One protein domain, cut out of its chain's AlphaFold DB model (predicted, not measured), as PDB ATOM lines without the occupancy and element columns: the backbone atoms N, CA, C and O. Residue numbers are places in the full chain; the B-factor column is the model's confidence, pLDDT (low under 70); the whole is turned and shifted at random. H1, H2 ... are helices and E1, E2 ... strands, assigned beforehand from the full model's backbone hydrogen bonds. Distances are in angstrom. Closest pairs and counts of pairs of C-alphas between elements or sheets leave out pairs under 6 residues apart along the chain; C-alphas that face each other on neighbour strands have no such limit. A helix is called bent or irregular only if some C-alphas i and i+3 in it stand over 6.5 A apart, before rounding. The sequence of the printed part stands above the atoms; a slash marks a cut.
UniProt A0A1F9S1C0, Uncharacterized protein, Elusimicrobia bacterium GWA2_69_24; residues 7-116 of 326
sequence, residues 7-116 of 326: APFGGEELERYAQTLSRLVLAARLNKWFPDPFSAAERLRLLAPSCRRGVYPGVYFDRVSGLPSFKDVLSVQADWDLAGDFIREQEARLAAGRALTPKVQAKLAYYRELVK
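What this domain is: This is residues 7 to 116 of the 326 residues of an uncharacterized protein of Elusimicrobia bacterium GWA2_69_24 (UniProt A0A1F9S1C0). Two pairs of helices make the two ends of an elongated body: the helical hairpin H1 and H2 at one end, H5 steeply tilted to the arm H4b at the other. The arm H4a and short H3 bridge the pairs, a small sheet of E1 and E2 lies near the first residues of H1, and residues 92 to 97 stick out. The 110 printed residues hold five named helices and two antiparallel strands, in the order E1 H1 H2 H3 E2 H4 H5, mostly helix. The whole is only just compact, close to loose: radius of gyration of the C-alphas 15.4 A, spans 48 by 31 by 20 A.

How they stand to each other: E1, residues 7 to 9, is the antiparallel neighbour of E2, residues 59 to 62; N 9 and O 59, 2.8 A apart, are within hydrogen-bond range. H1, residues 11 to 27, and H2, residues 37 to 45, form a hairpin at a shallow tilt of 7 degrees, closest C-alphas Ser 22 and Ala 41, 4.2 A. H3, residues 49 to 52, touches H5, residues 102 to 114, closest C-alphas Arg 52 and Tyr 110, 5.5 A. H4, residues 70 to 95, assigned as one helix by its hydrogen bonds, is bent, with C-alphas 81 and 84 7.2 A apart; its arms are H4a, residues 70 to 81, and H4b, residues 84 to 95. H4a and H5 touch only at their ends, closest C-alphas Trp 80 and Leu 114, 6.0 A. H5, with residues 108 to 112 alone, touches H4b at a steep tilt of 49 degrees, closest C-alphas Ile 87 and Leu 108, 6.3 A. Every O i to N i+4 pair is within hydrogen-bond range in H1, H2, H4b and H5, and 6 of 8 in H4a; H3 is too short for one.

Where its parts are: E1 begins at C-alpha 7 (35.823, 2.436, -17.986), and H5 ends at C-alpha 114 (30.057, 26.897, -17.332). H1 measures 24.6 A, H5 18.3 A.

The domain as a whole: The farthest C-alphas, Trp 33 and Gly 97, are 50.3 A apart. The printed part has no cut and no long link; no printed residue is under 70 in pLDDT.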
ATOM      1  N   ALA A   7      34.581   2.343 -18.740       90.38
ATOM      2  CA  ALA A   7      35.823   2.436 -17.986       90.38
ATOM      3  C   ALA A   7      35.970   3.817 -17.335       90.38
ATOM      4  O   ALA A   7      35.639   4.821 -17.972       90.38
ATOM      5  N   PRO A   8      36.444   3.877 -16.076       91.81
ATOM      6  CA  PRO A   8      36.738   5.143 -15.425       91.81
ATOM      7  C   PRO A   8      37.933   5.820 -16.102       91.81
ATOM      8  O   PRO A   8      38.864   5.157 -16.560       91.81
ATOM      9  N   PHE A   9      37.898   7.146 -16.132       87.00
ATOM     10  CA  PHE A   9      38.881   7.992 -16.786       87.00
ATOM     11  C   PHE A   9      39.105   9.254 -15.950       87.00
ATOM     12  O   PHE A   9      38.145   9.857 -15.462       87.00
ATOM     13  N   GLY A  10      40.357   9.660 -15.753       92.62
ATOM     14  CA  GLY A  10      40.702  10.782 -14.877       92.62
ATOM     15  C   GLY A  10      42.091  11.347 -15.157       92.62
ATOM     16  O   GLY A  10      42.796  10.874 -16.044       92.62
ATOM     17  N   GLY A  11      42.474  12.374 -14.396       92.00
ATOM     18  CA  GLY A  11      43.806  12.980 -14.479       92.00
ATOM     19  C   GLY A  11      44.173  13.506 -15.872       92.00
ATOM     20  O   GLY A  11      43.316  13.967 -16.625       92.00
ATOM     21  N   GLU A  12      45.460  13.441 -16.211       92.88
ATOM     22  CA  GLU A  12      46.000  13.965 -17.475       92.88
ATOM     23  C   GLU A  12      45.431  13.265 -18.715       92.88
ATOM     24  O   GLU A  12      45.230  13.905 -19.747       92.88
ATOM     25  N   GLU A  13      45.107  11.972 -18.618       92.75
ATOM     26  CA  GLU A  13      44.493  11.243 -19.727       92.75
ATOM     27  C   GLU A  13      43.117  11.822 -20.067       92.75
ATOM     28  O   GLU A  13      42.840  12.090 -21.237       92.75
ATOM     29  N   LEU A  14      42.282  12.097 -19.054       94.94
ATOM     30  CA  LEU A  14      40.976  12.733 -19.254       94.94
ATOM     31  C   LEU A  14      41.102  14.141 -19.832       94.94
ATOM     32  O   LEU A  14      40.312  14.511 -20.698       94.94
ATOM     33  N   GLU A  15      42.089  14.915 -19.382       95.62
ATOM     34  CA  GLU A  15      42.364  16.235 -19.952       95.62
ATOM     35  C   GLU A  15      42.636  16.119 -21.454       95.62
ATOM     36  O   GLU A  15      41.950  16.739 -22.272       95.62
ATOM     37  N   ARG A  16      43.583  15.253 -21.825       95.00
ATOM     38  CA  ARG A  16      43.972  15.026 -23.215       95.00
ATOM     39  C   ARG A  16      42.805  14.522 -24.059       95.00
ATOM     40  O   ARG A  16      42.590  15.026 -25.161       95.00
ATOM     41  N   TYR A  17      42.045  13.560 -23.549       95.69
ATOM     42  CA  TYR A  17      40.853  13.022 -24.198       95.69
ATOM     43  C   TYR A  17      39.806  14.106 -24.471       95.69
ATOM     44  O   TYR A  17      39.399  14.283 -25.618       95.69
ATOM     45  N   ALA A  18      39.407  14.863 -23.444       96.56
ATOM     46  CA  ALA A  18      38.347  15.862 -23.546       96.56
ATOM     47  C   ALA A  18      38.732  16.998 -24.505       96.56
ATOM     48  O   ALA A  18      37.936  17.393 -25.360       96.56
ATOM     49  N   GLN A  19      39.975  17.481 -24.410       96.56
ATOM     50  CA  GLN A  19      40.502  18.510 -25.305       96.56
ATOM     51  C   GLN A  19      40.596  18.021 -26.756       96.56
ATOM     52  O   GLN A  19      40.185  18.732 -27.673       96.56
ATOM     53  N   THR A  20      41.121  16.813 -26.976       97.56
ATOM     54  CA  THR A  20      41.307  16.264 -28.328       97.56
ATOM     55  C   THR A  20      39.963  16.018 -28.995       97.56
ATOM     56  O   THR A  20      39.738  16.469 -30.115       97.56
ATOM     57  N   LEU A  21      39.037  15.372 -28.286       97.62
ATOM     58  CA  LEU A  21      37.702  15.082 -28.788       97.62
ATOM     59  C   LEU A  21      36.924  16.368 -29.114       97.62
ATOM     60  O   LEU A  21      36.370  16.475 -30.204       97.62
ATOM     61  N   SER A  22      36.946  17.373 -28.232       98.06
ATOM     62  CA  SER A  22      36.321  18.680 -28.491       98.06
ATOM     63  C   SER A  22      36.888  19.360 -29.748       98.06
ATOM     64  O   SER A  22      36.130  19.783 -30.624       98.06
ATOM     65  N   ARG A  23      38.218  19.381 -29.911       98.44
ATOM     66  CA  ARG A  23      38.865  19.932 -31.116       98.44
ATOM     67  C   ARG A  23      38.475  19.180 -32.388       98.44
ATOM     68  O   ARG A  23      38.265  19.811 -33.421       98.44
ATOM     69  N   LEU A  24      38.356  17.853 -32.324       98.62
ATOM     70  CA  LEU A  24      37.973  17.031 -33.477       98.62
ATOM     71  C   LEU A  24      36.533  17.294 -33.920       98.62
ATOM     72  O   LEU A  24      36.285  17.365 -35.122       98.62
ATOM     73  N   VAL A  25      35.604  17.501 -32.978       98.50
ATOM     74  CA  VAL A  25      34.219  17.892 -33.300       98.50
ATOM     75  C   VAL A  25      34.204  19.176 -34.131       98.50
ATOM     76  O   VAL A  25      33.532  19.238 -35.160       98.50
ATOM     77  N   LEU A  26      34.991  20.181 -33.734       97.94
ATOM     78  CA  LEU A  26      35.076  21.453 -34.458       97.94
ATOM     79  C   LEU A  26      35.790  21.312 -35.814       97.94
ATOM     80  O   LEU A  26      35.389  21.940 -36.795       97.94
ATOM     81  N   ALA A  27      36.812  20.458 -35.903       98.12
ATOM     82  CA  ALA A  27      37.545  20.215 -37.146       98.12
ATOM     83  C   ALA A  27      36.726  19.453 -38.203       98.12
ATOM     84  O   ALA A  27      36.991  19.603 -39.395       98.12
ATOM     85  N   ALA A  28      35.707  18.686 -37.800       97.56
ATOM     86  CA  ALA A  28      34.899  17.853 -38.695       97.56
ATOM     87  C   ALA A  28      34.009  18.633 -39.690       97.56
ATOM     88  O   ALA A  28      33.376  18.019 -40.554       97.56
ATOM     89  N   ARG A  29      33.938  19.972 -39.582       95.62
ATOM     90  CA  ARG A  29      33.135  20.863 -40.450       95.62
ATOM     91  C   ARG A  29      31.703  20.350 -40.642       95.62
ATOM     92  O   ARG A  29      31.220  20.120 -41.761       95.62
ATOM     93  N   LEU A  30      31.042  20.106 -39.515       97.56
ATOM     94  CA  LEU A  30      29.678  19.596 -39.483       97.56
ATOM     95  C   LEU A  30      28.691  20.679 -39.928       97.56
ATOM     96  O   LEU A  30      28.852  21.856 -39.618       97.56
ATOM     97  N   ASN A  31      27.693  20.273 -40.710       96.06
ATOM     98  CA  ASN A  31      26.659  21.159 -41.243       96.06
ATOM     99  C   ASN A  31      25.339  20.964 -40.475       96.06
ATOM    100  O   ASN A  31      25.282  20.236 -39.486       96.06
ATOM    101  N   LYS A  32      24.258  21.591 -40.954       95.81
ATOM    102  CA  LYS A  32      22.932  21.586 -40.308       95.81
ATOM    103  C   LYS A  32      22.343  20.197 -40.007       95.81
ATOM    104  O   LYS A  32      21.441  20.112 -39.178       95.81
ATOM    105  N   TRP A  33      22.812  19.143 -40.674       97.25
ATOM    106  CA  TRP A  33      22.298  17.782 -40.512       97.25
ATOM    107  C   TRP A  33      22.827  17.066 -39.268       97.25
ATOM    108  O   TRP A  33      22.302  16.023 -38.896       97.25
ATOM    109  N   PHE A  34      23.839  17.628 -38.614       98.12
ATOM    110  CA  PHE A  34      24.427  17.102 -37.388       98.12
ATOM    111  C   PHE A  34      23.933  17.884 -36.166       98.12
ATOM    112  O   PHE A  34      23.508  19.034 -36.325       98.12
ATOM    113  N   PRO A  35      24.023  17.301 -34.953       97.31
ATOM    114  CA  PRO A  35      23.899  18.058 -33.710       97.31
ATOM    115  C   PRO A  35      24.802  19.292 -33.728       97.31
ATOM    116  O   PRO A  35      25.840  19.282 -34.392       97.31
ATOM    117  N   ASP A  36      24.428  20.336 -32.983       97.06
ATOM    118  CA  ASP A  36      25.224  21.564 -32.914       97.06
ATOM    119  C   ASP A  36      26.681  21.262 -32.492       97.06
ATOM    120  O   ASP A  36      26.916  20.875 -31.337       97.06
ATOM    121  N   PRO A  37      27.666  21.425 -33.401       96.88
ATOM    122  CA  PRO A  37      29.045  21.043 -33.127       96.88
ATOM    123  C   PRO A  37      29.667  21.904 -32.030       96.88
ATOM    124  O   PRO A  37      30.534  21.417 -31.309       96.88
ATOM    125  N   PHE A  38      29.224  23.155 -31.866       97.06
ATOM    126  CA  PHE A  38      29.762  24.052 -30.847       97.06
ATOM    127  C   PHE A  38      29.305  23.627 -29.453       97.06
ATOM    128  O   PHE A  38      30.145  23.392 -28.585       97.06
ATOM    129  N   SER A  39      27.998  23.422 -29.256       96.44
ATOM    130  CA  SER A  39      27.463  22.869 -28.007       96.44
ATOM    131  C   SER A  39      28.073  21.502 -27.673       96.44
ATOM    132  O   SER A  39      28.479  21.269 -26.533       96.44
ATOM    133  N   ALA A  40      28.193  20.598 -28.654       96.94
ATOM    134  CA  ALA A  40      28.802  19.285 -28.436       96.94
ATOM    135  C   ALA A  40      30.281  19.402 -28.017       96.94
ATOM    136  O   ALA A  40      30.689  18.797 -27.025       96.94
ATOM    137  N   ALA A  41      31.073  20.212 -28.726       97.69
ATOM    138  CA  ALA A  41      32.484  20.430 -28.419       97.69
ATOM    139  C   ALA A  41      32.693  21.077 -27.042       97.69
ATOM    140  O   ALA A  41      33.575  20.643 -26.297       97.69
ATOM    141  N   GLU A  42      31.885  22.074 -26.675       97.44
ATOM    142  CA  GLU A  42      31.958  22.721 -25.360       97.44
ATOM    143  C   GLU A  42      31.578  21.755 -24.243       97.44
ATOM    144  O   GLU A  42      32.296  21.636 -23.249       97.44
ATOM    145  N   ARG A  43      30.504  20.983 -24.429       96.88
ATOM    146  CA  ARG A  43      30.084  19.965 -23.463       96.88
ATOM    147  C   ARG A  43      31.186  18.946 -23.193       96.88
ATOM    148  O   ARG A  43      31.422  18.602 -22.040       96.88
ATOM    149  N   LEU A  44      31.865  18.490 -24.245       97.19
ATOM    150  CA  LEU A  44      32.983  17.552 -24.148       97.19
ATOM    151  C   LEU A  44      34.215  18.198 -23.499       97.19
ATOM    152  O   LEU A  44      34.833  17.587 -22.630       97.19
ATOM    153  N   ARG A  45      34.533  19.452 -23.841       97.06
ATOM    154  CA  ARG A  45      35.632  20.223 -23.231       97.06
ATOM    155  C   ARG A  45      35.432  20.406 -21.727       97.06
ATOM    156  O   ARG A  45      36.373  20.251 -20.955       97.06
ATOM    157  N   LEU A  46      34.200  20.672 -21.298       96.50
ATOM    158  CA  LEU A  46      33.819  20.848 -19.892       96.50
ATOM    159  C   LEU A  46      33.922  19.564 -19.050       96.50
ATOM    160  O   LEU A  46      33.726  19.611 -17.834       96.50
ATOM    161  N   LEU A  47      34.249  18.420 -19.662       96.00
ATOM    162  CA  LEU A  47      34.603  17.193 -18.948       96.00
ATOM    163  C   LEU A  47      36.046  17.197 -18.427       96.00
ATOM    164  O   LEU A  47      36.366  16.410 -17.536       96.00
ATOM    165  N   ALA A  48      36.905  18.068 -18.959       95.81
ATOM    166  CA  ALA A  48      38.322  18.097 -18.631       95.81
ATOM    167  C   ALA A  48      38.570  18.514 -17.159       95.81
ATOM    168  O   ALA A  48      37.882  19.414 -16.651       95.81
ATOM    169  N   PRO A  49      39.551  17.910 -16.456       94.62
ATOM    170  CA  PRO A  49      39.921  18.283 -15.093       94.62
ATOM    171  C   PRO A  49      40.218  19.772 -14.915       94.62
ATOM    172  O   PRO A  49      39.807  20.351 -13.906       94.62
ATOM    173  N   SER A  50      40.864  20.409 -15.896       93.81
ATOM    174  CA  SER A  50      41.164  21.846 -15.897       93.81
ATOM    175  C   SER A  50      39.907  22.716 -15.808       93.81
ATOM    176  O   SER A  50      39.904  23.744 -15.127       93.81
ATOM    177  N   CYS A  51      38.815  22.273 -16.435       93.06
ATOM    178  CA  CYS A  51      37.521  22.948 -16.404       93.06
ATOM    179  C   CYS A  51      36.770  22.641 -15.103       93.06
ATOM    180  O   CYS A  51      36.253  23.548 -14.455       93.06
ATOM    181  N   ARG A  52      36.745  21.367 -14.690       91.25
ATOM    182  CA  ARG A  52      35.981  20.897 -13.521       91.25
ATOM    183  C   ARG A  52      36.634  21.214 -12.181       91.25
ATOM    184  O   ARG A  52      35.964  21.107 -11.159       91.25
ATOM    185  N   ARG A  53      37.923  21.570 -12.156       88.50
ATOM    186  CA  ARG A  53      38.668  22.021 -10.962       88.50
ATOM    187  C   ARG A  53      38.491  21.101  -9.742       88.50
ATOM    188  O   ARG A  53      38.335  21.569  -8.619       88.50
ATOM    189  N   GLY A  54      38.475  19.786  -9.970       86.75
ATOM    190  CA  GLY A  54      38.333  18.780  -8.911       86.75
ATOM    191  C   GLY A  54      36.923  18.626  -8.322       86.75
ATOM    192  O   GLY A  54      36.766  17.928  -7.323       86.75
ATOM    193  N   VAL A  55      35.886  19.234  -8.919       90.88
ATOM    194  CA  VAL A  55      34.480  19.028  -8.510       90.88
ATOM    195  C   VAL A  55      34.050  17.572  -8.714       90.88
ATOM    196  O   VAL A  55      33.311  17.024  -7.895       90.88
ATOM    197  N   TYR A  56      34.552  16.941  -9.776       91.56
ATOM    198  CA  TYR A  56      34.306  15.542 -10.110       91.56
ATOM    199  C   TYR A  56      35.628  14.767 -10.170       91.56
ATOM    200  O   TYR A  56      36.607  15.304 -10.693       91.56
ATOM    201  N   PRO A  57      35.670  13.511  -9.679       85.62
ATOM    202  CA  PRO A  57      36.895  12.709  -9.650       85.62
ATOM    203  C   PRO A  57      37.318  12.184 -11.033       85.62
ATOM    204  O   PRO A  57      38.468  11.801 -11.215       85.62
ATOM    205  N   GLY A  58      36.397  12.156 -11.999       92.12
ATOM    206  CA  GLY A  58      36.627  11.637 -13.342       92.12
ATOM    207  C   GLY A  58      35.333  11.542 -14.146       92.12
ATOM    208  O   GLY A  58      34.314  12.129 -13.768       92.12
ATOM    209  N   VAL A  59      35.387  10.790 -15.241       93.94
ATOM    210  CA  VAL A  59      34.236  10.397 -16.070       93.94
ATOM    211  C   VAL A  59      34.305   8.906 -16.362       93.94
ATOM    212  O   VAL A  59      35.348   8.275 -16.198       93.94
ATOM    213  N   TYR A  60      33.206   8.352 -16.841       93.62
ATOM    214  CA  TYR A  60      33.187   7.055 -17.488       93.62
ATOM    215  C   TYR A  60      33.084   7.268 -18.991       93.62
ATOM    216  O   TYR A  60      32.240   8.039 -19.442       93.62
ATOM    217  N   PHE A  61      33.898   6.572 -19.776       91.69
ATOM    218  CA  PHE A  61      33.729   6.530 -21.228       91.69
ATOM    219  C   PHE A  61      33.281   5.136 -21.666       91.69
ATOM    220  O   PHE A  61      33.596   4.134 -21.018       91.69
ATOM    221  N   ASP A  62      32.500   5.088 -22.737       93.56
ATOM    222  CA  ASP A  62      32.056   3.862 -23.384       93.56
ATOM    223  C   ASP A  62      33.183   3.329 -24.273       93.56
ATOM    224  O   ASP A  62      33.620   4.005 -25.198       93.56
ATOM    225  N   ARG A  63      33.665   2.112 -24.020       91.75
ATOM    226  CA  ARG A  63      34.726   1.486 -24.827       91.75
ATOM    227  C   ARG A  63      34.280   1.128 -26.242       91.75
ATOM    228  O   ARG A  63      35.135   0.896 -27.088       91.75
ATOM    229  N   VAL A  64      32.972   1.055 -26.488       91.88
ATOM    230  CA  VAL A  64      32.411   0.748 -27.808       91.88
ATOM    231  C   VAL A  64      32.330   2.013 -28.656       91.88
ATOM    232  O   VAL A  64      32.813   2.026 -29.785       91.88
ATOM    233  N   SER A  65      31.744   3.086 -28.119       94.56
ATOM    234  CA  SER A  65      31.591   4.340 -28.864       94.56
ATOM    235  C   SER A  65      32.786   5.280 -28.723       94.56
ATOM    236  O   SER A  65      32.917   6.213 -29.507       94.56
ATOM    237  N   GLY A  66      33.631   5.079 -27.713       95.50
ATOM    238  CA  GLY A  66      34.725   5.966 -27.325       95.50
ATOM    239  C   GLY A  66      34.285   7.301 -26.727       95.50
ATOM    240  O   GLY A  66      35.135   8.110 -26.357       95.50
ATOM    241  N   LEU A  67      32.982   7.561 -26.615       96.88
ATOM    242  CA  LEU A  67      32.435   8.800 -26.065       96.88
ATOM    243  C   LEU A  67      32.134   8.676 -24.562       96.88
ATOM    244  O   LEU A  67      32.070   7.567 -24.024       96.88
ATOM    245  N   PRO A  68      31.947   9.802 -23.849       96.19
ATOM    246  CA  PRO A  68      31.602   9.784 -22.434       96.19
ATOM    247  C   PRO A  68      30.240   9.131 -22.195       96.19
ATOM    248  O   PRO A  68      29.361   9.136 -23.058       96.19
ATOM    249  N   SER A  69      30.040   8.609 -20.990       94.81
ATOM    250  CA  SER A  69      28.764   8.041 -20.583       94.81
ATOM    251  C   SER A  69      27.661   9.100 -20.619       94.81
ATOM    252  O   SER A  69      27.894  10.278 -20.336       94.81
ATOM    253  N   PHE A  70      26.425   8.673 -20.888       93.94
ATOM    254  CA  PHE A  70      25.272   9.577 -20.867       93.94
ATOM    255  C   PHE A  70      25.153  10.337 -19.535       93.94
ATOM    256  O   PHE A  70      24.829  11.521 -19.525       93.94
ATOM    257  N   LYS A  71      25.491   9.690 -18.410       94.69
ATOM    258  CA  LYS A  71      25.489  10.316 -17.082       94.69
ATOM    259  C   LYS A  71      26.460  11.499 -17.001       94.69
ATOM    260  O   LYS A  71      26.104  12.525 -16.431       94.69
ATOM    261  N   ASP A  72      27.661  11.364 -17.558       95.00
ATOM    262  CA  ASP A  72      28.672  12.428 -17.548       95.00
ATOM    263  C   ASP A  72      28.333  13.564 -18.519       95.00
ATOM    264  O   ASP A  72      28.621  14.726 -18.240       95.00
ATOM    265  N   VAL A  73      27.683  13.248 -19.641       94.62
ATOM    266  CA  VAL A  73      27.147  14.242 -20.586       94.62
ATOM    267  C   VAL A  73      26.002  15.037 -19.947       94.62
ATOM    268  O   VAL A  73      25.940  16.264 -20.080       94.62
ATOM    269  N   LEU A  74      25.108  14.344 -19.234       94.75
ATOM    270  CA  LEU A  74      23.951  14.930 -18.562       94.75
ATOM    271  C   LEU A  74      24.349  15.750 -17.332       94.75
ATOM    272  O   LEU A  74      23.725  16.775 -17.077       94.75
ATOM    273  N   SER A  75      25.396  15.362 -16.595       95.19
ATOM    274  CA  SER A  75      25.851  16.138 -15.433       95.19
ATOM    275  C   SER A  75      26.292  17.547 -15.820       95.19
ATOM    276  O   SER A  75      25.957  18.492 -15.114       95.19
ATOM    277  N   VAL A  76      26.930  17.715 -16.985       96.06
ATOM    278  CA  VAL A  76      27.269  19.043 -17.520       96.06
ATOM    279  C   VAL A  76      26.013  19.869 -17.818       96.06
ATOM    280  O   VAL A  76      26.011  21.066 -17.550       96.06
ATOM    281  N   GLN A  77      24.939  19.253 -18.338       95.25
ATOM    282  CA  GLN A  77      23.663  19.957 -18.546       95.25
ATOM    283  C   GLN A  77      23.057  20.393 -17.214       95.25
ATOM    284  O   GLN A  77      22.744  21.564 -17.044       95.25
ATOM    285  N   ALA A  78      22.932  19.457 -16.272       95.88
ATOM    286  CA  ALA A  78      22.329  19.724 -14.974       95.88
ATOM    287  C   ALA A  78      23.099  20.806 -14.204       95.88
ATOM    288  O   ALA A  78      22.497  21.676 -13.583       95.88
ATOM    289  N   ASP A  79      24.432  20.787 -14.271       96.44
ATOM    290  CA  ASP A  79      25.250  21.840 -13.683       96.44
ATOM    291  C   ASP A  79      25.036  23.189 -14.373       96.44
ATOM    292  O   ASP A  79      25.006  24.204 -13.686       96.44
ATOM    293  N   TRP A  80      24.868  23.216 -15.700       96.19
ATOM    294  CA  TRP A  80      24.648  24.454 -16.452       96.19
ATOM    295  C   TRP A  80      23.296  25.078 -16.095       96.19
ATOM    296  O   TRP A  80      23.243  26.273 -15.808       96.19
ATOM    297  N   ASP A  81      22.248  24.256 -15.980       95.00
ATOM    298  CA  ASP A  81      20.907  24.684 -15.562       95.00
ATOM    299  C   ASP A  81      20.911  25.281 -14.137       95.00
ATOM    300  O   ASP A  81      20.203  26.245 -13.851       95.00
ATOM    301  N   LEU A  82      21.739  24.737 -13.235       96.31
ATOM    302  CA  LEU A  82      21.845  25.179 -11.836       96.31
ATOM    303  C   LEU A  82      22.862  26.309 -11.614       96.31
ATOM    304  O   LEU A  82      22.874  26.932 -10.545       96.31
ATOM    305  N   ALA A  83      23.750  26.560 -12.579       96.62
ATOM    306  CA  ALA A  83      24.928  27.390 -12.361       96.62
ATOM    307  C   ALA A  83      24.575  28.835 -12.012       96.62
ATOM    308  O   ALA A  83      25.159  29.400 -11.084       96.62
ATOM    309  N   GLY A  84      23.601  29.420 -12.713       96.75
ATOM    310  CA  GLY A  84      23.203  30.812 -12.511       96.75
ATOM    311  C   GLY A  84      22.730  31.087 -11.083       96.75
ATOM    312  O   GLY A  84      23.177  32.047 -10.456       96.75
ATOM    313  N   ASP A  85      21.864  30.231 -10.549       97.19
ATOM    314  CA  ASP A  85      21.295  30.391  -9.208       97.19
ATOM    315  C   ASP A  85      22.359  30.203  -8.128       97.19
ATOM    316  O   ASP A  85      22.476  31.017  -7.207       97.19
ATOM    317  N   PHE A  86      23.200  29.181  -8.290       97.81
ATOM    318  CA  PHE A  86      24.297  28.910  -7.372       97.81
ATOM    319  C   PHE A  86      25.314  30.060  -7.333       97.81
ATOM    320  O   PHE A  86      25.752  30.446  -6.249       97.81
ATOM    321  N   ILE A  87      25.679  30.634  -8.487       97.88
ATOM    322  CA  ILE A  87      26.595  31.784  -8.553       97.88
ATOM    323  C   ILE A  87      26.013  32.965  -7.776       97.88
ATOM    324  O   ILE A  87      26.691  33.487  -6.892       97.88
ATOM    325  N   ARG A  88      24.750  33.338  -8.040       97.75
ATOM    326  CA  ARG A  88      24.096  34.462  -7.349       97.75
ATOM    327  C   ARG A  88      24.085  34.269  -5.832       97.75
ATOM    328  O   ARG A  88      24.409  35.197  -5.093       97.75
ATOM    329  N   GLU A  89      23.760  33.064  -5.362       97.38
ATOM    330  CA  GLU A  89      23.736  32.755  -3.929       97.38
ATOM    331  C   GLU A  89      25.128  32.877  -3.287       97.38
ATOM    332  O   GLU A  89      25.288  33.513  -2.240       97.38
ATOM    333  N   GLN A  90      26.160  32.286  -3.900       97.44
ATOM    334  CA  GLN A  90      27.500  32.296  -3.309       97.44
ATOM    335  C   GLN A  90      28.166  33.677  -3.393       97.44
ATOM    336  O   GLN A  90      28.913  34.045  -2.486       97.44
ATOM    337  N   GLU A  91      27.866  34.473  -4.420       96.00
ATOM    338  CA  GLU A  91      28.342  35.857  -4.522       96.00
ATOM    339  C   GLU A  91      27.722  36.755  -3.450       96.00
ATOM    340  O   GLU A  91      28.446  37.512  -2.803       96.00
ATOM    341  N   ALA A  92      26.427  36.597  -3.158       96.44
ATOM    342  CA  ALA A  92      25.788  37.286  -2.037       96.44
ATOM    343  C   ALA A  92      26.431  36.917  -0.686       96.44
ATOM    344  O   ALA A  92      26.637  37.778   0.171       96.44
ATOM    345  N   ARG A  93      26.811  35.645  -0.491       95.62
ATOM    346  CA  ARG A  93      27.517  35.199   0.725       95.62
ATOM    347  C   ARG A  93      28.903  35.823   0.858       95.62
ATOM    348  O   ARG A  93      29.256  36.248   1.958       95.62
ATOM    349  N   LEU A  94      29.662  35.887  -0.235       95.19
ATOM    350  CA  LEU A  94      30.971  36.545  -0.268       95.19
ATOM    351  C   LEU A  94      30.850  38.046   0.016       95.19
ATOM    352  O   LEU A  94      31.615  38.567   0.822       95.19
ATOM    353  N   ALA A  95      29.858  38.719  -0.575       95.44
ATOM    354  CA  ALA A  95      29.579  40.133  -0.321       95.44
ATOM    355  C   ALA A  95      29.206  40.402   1.150       95.44
ATOM    356  O   ALA A  95      29.562  41.437   1.703       95.44
ATOM    357  N   ALA A  96      28.560  39.436   1.810       96.25
ATOM    358  CA  ALA A  96      28.274  39.464   3.244       96.25
ATOM    359  C   ALA A  96      29.468  39.048   4.135       96.25
ATOM    360  O   ALA A  96      29.286  38.822   5.332       96.25
ATOM    361  N   GLY A  97      30.673  38.883   3.575       95.12
ATOM    362  CA  GLY A  97      31.890  38.528   4.313       95.12
ATOM    363  C   GLY A  97      31.955  37.076   4.797       95.12
ATOM    364  O   GLY A  97      32.786  36.745   5.643       95.12
ATOM    365  N   ARG A  98      31.091  36.180   4.295       94.31
ATOM    366  CA  ARG A  98      31.084  34.766   4.702       94.31
ATOM    367  C   ARG A  98      32.127  33.976   3.915       94.31
ATOM    368  O   ARG A  98      32.072  33.915   2.688       94.31
ATOM    369  N   ALA A  99      33.027  33.294   4.623       92.88
ATOM    370  CA  ALA A  99      34.003  32.403   4.002       92.88
ATOM    371  C   ALA A  99      33.323  31.200   3.320       92.88
ATOM    372  O   ALA A  99      32.388  30.596   3.854       92.88
ATOM    373  N   LEU A 100      33.819  30.836   2.136       94.94
ATOM    374  CA  LEU A 100      33.407  29.638   1.403       94.94
ATOM    375  C   LEU A 100      34.398  28.502   1.663       94.94
ATOM    376  O   LEU A 100      35.604  28.735   1.717       94.94
ATOM    377  N   THR A 101      33.905  27.268   1.769       94.75
ATOM    378  CA  THR A 101      34.779  26.088   1.869       94.75
ATOM    379  C   THR A 101      35.523  25.852   0.547       94.75
ATOM    380  O   THR A 101      35.000  26.222  -0.508       94.75
ATOM    381  N   PRO A 102      36.690  25.175   0.545       93.62
ATOM    382  CA  PRO A 102      37.438  24.898  -0.689       93.62
ATOM    383  C   PRO A 102      36.602  24.195  -1.769       93.62
ATOM    384  O   PRO A 102      36.677  24.539  -2.946       93.62
ATOM    385  N   LYS A 103      35.723  23.265  -1.369       93.62
ATOM    386  CA  LYS A 103      34.798  22.574  -2.281       93.62
ATOM    387  C   LYS A 103      33.805  23.536  -2.941       93.62
ATOM    388  O   LYS A 103      33.544  23.425  -4.137       93.62
ATOM    389  N   VAL A 104      33.246  24.474  -2.175       95.38
ATOM    390  CA  VAL A 104      32.308  25.480  -2.698       95.38
ATOM    391  C   VAL A 104      33.034  26.476  -3.600       95.38
ATOM    392  O   VAL A 104      32.501  26.831  -4.644       95.38
ATOM    393  N   GLN A 105      34.264  26.869  -3.257       95.19
ATOM    394  CA  GLN A 105      35.098  27.725  -4.107       95.19
ATOM    395  C   GLN A 105      35.404  27.065  -5.458       95.19
ATOM    396  O   GLN A 105      35.219  27.694  -6.499       95.19
ATOM    397  N   ALA A 106      35.807  25.788  -5.457       94.50
ATOM    398  CA  ALA A 106      36.046  25.023  -6.681       94.50
ATOM    399  C   ALA A 106      34.781  24.923  -7.548       94.50
ATOM    400  O   ALA A 106      34.831  25.191  -8.749       94.50
ATOM    401  N   LYS A 107      33.632  24.617  -6.928       96.25
ATOM    402  CA  LYS A 107      32.336  24.551  -7.617       96.25
ATOM    403  C   LYS A 107      31.908  25.906  -8.189       96.25
ATOM    404  O   LYS A 107      31.476  25.962  -9.333       96.25
ATOM    405  N   LEU A 108      32.086  26.995  -7.439       96.62
ATOM    406  CA  LEU A 108      31.805  28.355  -7.906       96.62
ATOM    407  C   LEU A 108      32.682  28.731  -9.108       96.62
ATOM    408  O   LEU A 108      32.183  29.287 -10.082       96.62
ATOM    409  N   ALA A 109      33.977  28.402  -9.067       94.88
ATOM    410  CA  ALA A 109      34.887  28.642 -10.184       94.88
ATOM    411  C   ALA A 109      34.501  27.826 -11.430       94.88
ATOM    412  O   ALA A 109      34.496  28.373 -12.529       94.88
ATOM    413  N   TYR A 110      34.137  26.553 -11.264       95.75
ATOM    414  CA  TYR A 110      33.634  25.719 -12.359       95.75
ATOM    415  C   TYR A 110      32.346  26.291 -12.967       95.75
ATOM    416  O   TYR A 110      32.266  26.474 -14.179       95.75
ATOM    417  N   TYR A 111      31.364  26.651 -12.139       97.12
ATOM    418  CA  TYR A 111      30.088  27.195 -12.612       97.12
ATOM    419  C   TYR A 111      30.255  28.535 -13.332       97.12
ATOM    420  O   TYR A 111      29.582  28.779 -14.330       97.12
ATOM    421  N   ARG A 112      31.201  29.375 -12.898       95.31
ATOM    422  CA  ARG A 112      31.565  30.603 -13.620       95.31
ATOM    423  C   ARG A 112      32.123  30.335 -15.015       95.31
ATOM    424  O   ARG A 112      31.874  31.138 -15.901       95.31
ATOM    425  N   GLU A 113      32.869  29.252 -15.227       94.00
ATOM    426  CA  GLU A 113      33.273  28.850 -16.583       94.00
ATOM    427  C   GLU A 113      32.092  28.289 -17.379       94.00
ATOM    428  O   GLU A 113      31.964  28.558 -18.571       94.00
ATOM    429  N   LEU A 114      31.204  27.552 -16.713       94.88
ATOM    430  CA  LEU A 114      30.057  26.897 -17.332       94.88
ATOM    431  C   LEU A 114      29.043  27.898 -17.905       94.88
ATOM    432  O   LEU A 114      28.570  27.710 -19.020       94.88
ATOM    433  N   VAL A 115      28.758  29.001 -17.208       95.19
ATOM    434  CA  VAL A 115      27.819  30.034 -17.699       95.19
ATOM    435  C   VAL A 115      28.366  30.882 -18.851       95.19
ATOM    436  O   VAL A 115      27.611  31.631 -19.464       95.19
ATOM    437  N   LYS A 116      29.668  30.791 -19.162       94.44
ATOM    438  CA  LYS A 116      30.260  31.505 -20.307       94.44
ATOM    439  C   LYS A 116      29.951  30.830 -21.641       94.44
ATOM    440  O   LYS A 116      30.176  31.441 -22.682       94.44
TER     441      LYS A 116